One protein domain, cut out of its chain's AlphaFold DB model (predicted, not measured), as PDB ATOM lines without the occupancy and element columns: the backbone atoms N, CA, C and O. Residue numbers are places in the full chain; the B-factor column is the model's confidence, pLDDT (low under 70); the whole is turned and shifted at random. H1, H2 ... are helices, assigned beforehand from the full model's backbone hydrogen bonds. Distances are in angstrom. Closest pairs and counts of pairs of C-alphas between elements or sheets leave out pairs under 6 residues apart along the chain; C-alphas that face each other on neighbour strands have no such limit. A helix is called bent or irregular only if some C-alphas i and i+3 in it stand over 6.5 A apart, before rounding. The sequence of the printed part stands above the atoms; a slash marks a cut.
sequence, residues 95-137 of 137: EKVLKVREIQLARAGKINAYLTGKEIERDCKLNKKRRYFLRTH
ATOM      1  N   GLU A  95     -40.351   8.149 -13.954       97.31
ATOM      2  CA  GLU A  95     -40.480   9.484 -13.360       97.31
ATOM      3  C   GLU A  95     -39.613  10.521 -14.077       97.31
ATOM      4  O   GLU A  95     -40.085  11.616 -14.392       97.31
ATOM      5  N   LYS A  96     -38.361  10.171 -14.399       96.44
ATOM      6  CA  LYS A  96     -37.483  11.032 -15.202       96.44
ATOM      7  C   LYS A  96     -38.090  11.323 -16.572       96.44
ATOM      8  O   LYS A  96     -38.147  12.481 -16.982       96.44
ATOM      9  N   VAL A  97     -38.582  10.296 -17.269       95.88
ATOM     10  CA  VAL A  97     -39.214  10.449 -18.588       95.88
ATOM     11  C   VAL A  97     -40.434  11.369 -18.518       95.88
ATOM     12  O   VAL A  97     -40.594  12.218 -19.394       95.88
ATOM     13  N   LEU A  98     -41.273  11.245 -17.486       97.31
ATOM     14  CA  LEU A  98     -42.443  12.107 -17.296       97.31
ATOM     15  C   LEU A  98     -42.045  13.572 -17.087       97.31
ATOM     16  O   LEU A  98     -42.527  14.429 -17.825       97.31
ATOM     17  N   LYS A  99     -41.088  13.849 -16.193       97.69
ATOM     18  CA  LYS A  99     -40.565  15.211 -15.966       97.69
ATOM     19  C   LYS A  99     -40.036  15.839 -17.257       97.69
ATOM     20  O   LYS A  99     -40.330  16.985 -17.582       97.69
ATOM     21  N   VAL A 100     -39.279  15.078 -18.049       96.38
ATOM     22  CA  VAL A 100     -38.751  15.577 -19.328       96.38
ATOM     23  C   VAL A 100     -39.871  15.767 -20.356       96.38
ATOM     24  O   VAL A 100     -39.785  16.670 -21.188       96.38
ATOM     25  N   ARG A 101     -40.935  14.955 -20.337       96.94
ATOM     26  CA  ARG A 101     -42.105  15.160 -21.209       96.94
ATOM     27  C   ARG A 101     -42.855  16.442 -20.874       96.94
ATOM     28  O   ARG A 101     -43.226  17.147 -21.805       96.94
ATOM     29  N   GLU A 102     -43.020  16.776 -19.600       97.88
ATOM     30  CA  GLU A 102     -43.638  18.042 -19.183       97.88
ATOM     31  C   GLU A 102     -42.868  19.246 -19.731       97.88
ATOM     32  O   GLU A 102     -43.467  20.135 -20.328       97.88
ATOM     33  N   ILE A 103     -41.532  19.228 -19.649       96.62
ATOM     34  CA  ILE A 103     -40.680  20.282 -20.227       96.62
ATOM     35  C   ILE A 103     -40.891  20.402 -21.746       96.62
ATOM     36  O   ILE A 103     -40.970  21.506 -22.283       96.62
ATOM     37  N   GLN A 104     -40.986  19.275 -22.458       96.56
ATOM     38  CA  GLN A 104     -41.214  19.272 -23.909       96.56
ATOM     39  C   GLN A 104     -42.592  19.842 -24.271       96.56
ATOM     40  O   GLN A 104     -42.696  20.688 -25.162       96.56
ATOM     41  N   LEU A 105     -43.632  19.415 -23.549       96.88
ATOM     42  CA  LEU A 105     -45.000  19.891 -23.732       96.88
ATOM     43  C   LEU A 105     -45.110  21.387 -23.427       96.88
ATOM     44  O   LEU A 105     -45.690  22.116 -24.223       96.88
ATOM     45  N   ALA A 106     -44.493  21.865 -22.347       96.69
ATOM     46  CA  ALA A 106     -44.461  23.289 -22.022       96.69
ATOM     47  C   ALA A 106     -43.730  24.117 -23.094       96.69
ATOM     48  O   ALA A 106     -44.137  25.237 -23.388       96.69
ATOM     49  N   ARG A 107     -42.670  23.570 -23.711       95.12
ATOM     50  CA  ARG A 107     -41.884  24.278 -24.735       95.12
ATOM     51  C   ARG A 107     -42.590  24.384 -26.089       95.12
ATOM     52  O   ARG A 107     -42.492  25.421 -26.739       95.12
ATOM     53  N   ALA A 108     -43.225  23.309 -26.558       94.62
ATOM     54  CA  ALA A 108     -43.705  23.218 -27.945       94.62
ATOM     55  C   ALA A 108     -45.097  22.578 -28.103       94.62
ATOM     56  O   ALA A 108     -45.522  22.307 -29.227       94.62
ATOM     57  N   GLY A 109     -45.793  22.279 -27.003       96.12
ATOM     58  CA  GLY A 109     -47.089  21.587 -27.009       96.12
ATOM     59  C   GLY A 109     -47.019  20.121 -27.450       96.12
ATOM     60  O   GLY A 109     -48.053  19.482 -27.628       96.12
ATOM     61  N   LYS A 110     -45.815  19.576 -27.663       95.00
ATOM     62  CA  LYS A 110     -45.580  18.232 -28.207       95.00
ATOM     63  C   LYS A 110     -44.235  17.674 -27.734       95.00
ATOM     64  O   LYS A 110     -43.350  18.425 -27.328       95.00
ATOM     65  N   ILE A 111     -44.066  16.355 -27.810       94.44
ATOM     66  CA  ILE A 111     -42.767  15.715 -27.547       94.44
ATOM     67  C   ILE A 111     -41.779  15.953 -28.699       94.44
ATOM     68  O   ILE A 111     -42.183  16.165 -29.841       94.44
ATOM     69  N   ASN A 112     -40.482  15.843 -28.404       92.62
ATOM     70  CA  ASN A 112     -39.371  16.074 -29.331       92.62
ATOM     71  C   ASN A 112     -39.493  15.281 -30.635       92.62
ATOM     72  O   ASN A 112     -39.128  15.791 -31.688       92.62
ATOM     73  N   ALA A 113     -40.040  14.063 -30.566       87.94
ATOM     74  CA  ALA A 113     -40.248  13.193 -31.723       87.94
ATOM     75  C   ALA A 113     -41.167  13.799 -32.804       87.94
ATOM     76  O   ALA A 113     -41.178  13.317 -33.930       87.94
ATOM     77  N   TYR A 114     -41.937  14.841 -32.474       89.88
ATOM     78  CA  TYR A 114     -42.855  15.516 -33.397       89.88
ATOM     79  C   TYR A 114     -42.439  16.950 -33.732       89.88
ATOM     80  O   TYR A 114     -43.234  17.694 -34.311       89.88
ATOM     81  N   LEU A 115     -41.230  17.370 -33.350       91.94
ATOM     82  CA  LEU A 115     -40.724  18.681 -33.744       91.94
ATOM     83  C   LEU A 115     -40.444  18.699 -35.247       91.94
ATOM     84  O   LEU A 115     -39.839  17.789 -35.808       91.94
ATOM     85  N   THR A 116     -40.871  19.772 -35.895       92.50
ATOM     86  CA  THR A 116     -40.518  20.080 -37.282       92.50
ATOM     87  C   THR A 116     -39.075  20.582 -37.371       92.50
ATOM     88  O   THR A 116     -38.511  21.043 -36.379       92.50
ATOM     89  N   GLY A 117     -38.482  20.585 -38.571       89.56
ATOM     90  CA  GLY A 117     -37.124  21.116 -38.773       89.56
ATOM     91  C   GLY A 117     -36.946  22.545 -38.237       89.56
ATOM     92  O   GLY A 117     -35.983  22.821 -37.528       89.56
ATOM     93  N   LYS A 118     -37.937  23.422 -38.454       91.31
ATOM     94  CA  LYS A 118     -37.931  24.798 -37.922       91.31
ATOM     95  C   LYS A 118     -37.943  24.841 -36.390       91.31
ATOM     96  O   LYS A 118     -37.280  25.678 -35.784       91.31
ATOM     97  N   GLU A 119     -38.705  23.954 -35.753       93.62
ATOM     98  CA  GLU A 119     -38.761  23.863 -34.290       93.62
ATOM     99  C   GLU A 119     -37.455  23.301 -33.712       93.62
ATOM    100  O   GLU A 119     -36.985  23.795 -32.689       93.62
ATOM    101  N   ILE A 120     -36.824  22.337 -34.394       90.62
ATOM    102  CA  ILE A 120     -35.498  21.818 -34.029       90.62
ATOM    103  C   ILE A 120     -34.446  22.930 -34.112       90.62
ATOM    104  O   ILE A 120     -33.682  23.115 -33.170       90.62
ATOM    105  N   GLU A 121     -34.409  23.711 -35.190       88.19
ATOM    106  CA  GLU A 121     -33.459  24.827 -35.329       88.19
ATOM    107  C   GLU A 121     -33.633  25.892 -34.235       88.19
ATOM    108  O   GLU A 121     -32.651  26.454 -33.736       88.19
ATOM    109  N   ARG A 122     -34.883  26.153 -33.834       89.06
ATOM    110  CA  ARG A 122     -35.220  27.097 -32.765       89.06
ATOM    111  C   ARG A 122     -34.785  26.583 -31.390       89.06
ATOM    112  O   ARG A 122     -34.124  27.321 -30.657       89.06
ATOM    113  N   ASP A 123     -35.149  25.345 -31.057       88.44
ATOM    114  CA  ASP A 123     -35.081  24.802 -29.693       88.44
ATOM    115  C   ASP A 123     -33.781  24.026 -29.408       88.44
ATOM    116  O   ASP A 123     -33.337  23.959 -28.262       88.44
ATOM    117  N   CYS A 124     -33.132  23.469 -30.436       85.56
ATOM    118  CA  CYS A 124     -31.946  22.609 -30.322       85.56
ATOM    119  C   CYS A 124     -30.664  23.312 -30.798       85.56
ATOM    120  O   CYS A 124     -29.812  22.706 -31.452       85.56
ATOM    121  N   LYS A 125     -30.487  24.598 -30.466       83.88
ATOM    122  CA  LYS A 125     -29.285  25.351 -30.856       83.88
ATOM    123  C   LYS A 125     -28.011  24.699 -30.311       83.88
ATOM    124  O   LYS A 125     -27.765  24.644 -29.105       83.88
ATOM    125  N   LEU A 126     -27.152  24.250 -31.222       80.44
ATOM    126  CA  LEU A 126     -25.868  23.652 -30.877       80.44
ATOM    127  C   LEU A 126     -24.819  24.733 -30.604       80.44
ATOM    128  O   LEU A 126     -24.535  25.598 -31.447       80.44
ATOM    129  N   ASN A 127     -24.175  24.641 -29.440       83.88
ATOM    130  CA  ASN A 127     -22.978  25.427 -29.155       83.88
ATOM    131  C   ASN A 127     -21.833  25.049 -30.123       83.88
ATOM    132  O   ASN A 127     -21.868  23.999 -30.771       83.88
ATOM    133  N   LYS A 128     -20.811  25.912 -30.235       81.12
ATOM    134  CA  LYS A 128     -19.688  25.712 -31.175       81.12
ATOM    135  C   LYS A 128     -19.032  24.329 -31.024       81.12
ATOM    136  O   LYS A 128     -18.744  23.687 -32.028       81.12
ATOM    137  N   LYS A 129     -18.868  23.850 -29.786       82.50
ATOM    138  CA  LYS A 129     -18.249  22.551 -29.474       82.50
ATOM    139  C   LYS A 129     -19.065  21.368 -30.014       82.50
ATOM    140  O   LYS A 129     -18.508  20.491 -30.662       82.50
ATOM    141  N   ARG A 130     -20.385  21.369 -29.806       80.75
ATOM    142  CA  ARG A 130     -21.290  20.312 -30.299       80.75
ATOM    143  C   ARG A 130     -21.401  20.309 -31.823       80.75
ATOM    144  O   ARG A 130     -21.470  19.246 -32.426       80.75
ATOM    145  N   ARG A 131     -21.366  21.490 -32.448       78.44
ATOM    146  CA  ARG A 131     -21.350  21.622 -33.914       78.44
ATOM    147  C   ARG A 131     -20.077  21.052 -34.538       78.44
ATOM    148  O   ARG A 131     -20.139  20.458 -35.604       78.44
ATOM    149  N   TYR A 132     -18.935  21.247 -33.880       78.06
ATOM    150  CA  TYR A 132     -17.664  20.675 -34.321       78.06
ATOM    151  C   TYR A 132     -17.658  19.146 -34.206       78.06
ATOM    152  O   TYR A 132     -17.262  18.477 -35.157       78.06
ATOM    153  N   PHE A 133     -18.161  18.605 -33.088       79.31
ATOM    154  CA  PHE A 133     -18.291  17.160 -32.871       79.31
ATOM    155  C   PHE A 133     -19.059  16.467 -34.010       79.31
ATOM    156  O   PHE A 133     -18.488  15.613 -34.669       79.31
ATOM    157  N   LEU A 134     -20.273  16.931 -34.333       73.00
ATOM    158  CA  LEU A 134     -21.110  16.358 -35.408       73.00
ATOM    159  C   LEU A 134     -20.537  16.479 -36.832       73.00
ATOM    160  O   LEU A 134     -21.086  15.905 -37.761       73.00
ATOM    161  N   ARG A 135     -19.505  17.304 -37.047       68.19
ATOM    162  CA  ARG A 135     -18.849  17.437 -38.360       68.19
ATOM    163  C   ARG A 135     -17.638  16.516 -38.494       68.19
ATOM    164  O   ARG A 135     -17.136  16.327 -39.593       68.19
ATOM    165  N   THR A 136     -17.108  16.044 -37.372       62.69
ATOM    166  CA  THR A 136     -15.850  15.282 -37.315       62.69
ATOM    167  C   THR A 136     -16.063  13.812 -36.983       62.69
ATOM    168  O   THR A 136     -15.136  13.030 -37.165       62.69
ATOM    169  N   HIS A 137     -17.252  13.467 -36.496       48.78
ATOM    170  CA  HIS A 137     -17.706  12.139 -36.102       48.78
ATOM    171  C   HIS A 137     -19.124  11.966 -36.642       48.78
ATOM    172  O   HIS A 137     -19.467  10.824 -37.005       48.78
TER     173      HIS A 137
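Overview. This is residues 95 to 137 of the 137 residues of the protein "Competence protein ComM" of Rodentibacter pneumotropicus (UniProt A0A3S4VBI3). This is an open, loose string of three helices that do not form a bundle: the long helix H1 at one end, the short H2 beyond a looping link, and H3 held out at the far end on an outstretched link. H1 and H2 sit nearer to each other than to H3, and residues 127 to 133, of which 128 to 133 belong to H3, stick out free of the rest. The printed part has 43 residues, with named helices H1, H2 and H3 in that order along the chain and no named strand; the class is all helix. The whole is loose, with a radius of gyration of the C-alphas of 12.7 A, and the C-alphas span 34 by 24 by 14 A.

Arrangement. Start at the longest helix, H1, residues 95 to 108, which touches no helix. Go on to H2, residues 117 to 123: it is apart from H1, but only just, with their closest C-alphas 8.1 A apart. Then look for H3, residues 128 to 136, which is apart from H1 and from H2. Watch the x values of the helix centres to see the spread: -41.545 for H1, -36.153 for H2 and -19.149 for H3. In the backbone, each O i to N i+4 pair inside H1 and H2 is within hydrogen-bond range; in H3, 4 of 5 such pairs are.

Along the chain. Find C-alpha 95 at (-40.480, 9.484, -13.360); from there H1 runs 20.3 A to C-alpha 108 at (-43.705, 23.218, -27.945). Past it, residues 112 to 114 are a helical run too short to bear a name. H2 begins at C-alpha 117, at (-37.124, 21.116, -38.773), and measures 10.0 A from Gly 117 to Asp 123. H3 measures 12.7 A from Lys 128 to Thr 136, where C-alpha 136 is at (-15.850, 15.282, -37.315). No helix is bent or irregular.

Size, cuts and confidence. Compare Glu 95 with Thr 136: their C-alphas are the two farthest apart, at 34.8 A. From the first printed C-alpha, that of Glu 95, to the last, that of His 137, the distance is 32.3 A. The printed part runs from 95 to 137 with no cut, and His 137 is the chain's last residue. The link from H1 to H2, with 8 residues, is short, the link from H2 to H3, with 4 residues, is tight, and no link is long. In the B-factor column the mean pLDDT of the printed part is 88.1; it is 97 in H1, 90 in H2 and 76 in H3, and the model's confidence is under 70 at residues 135 to 137.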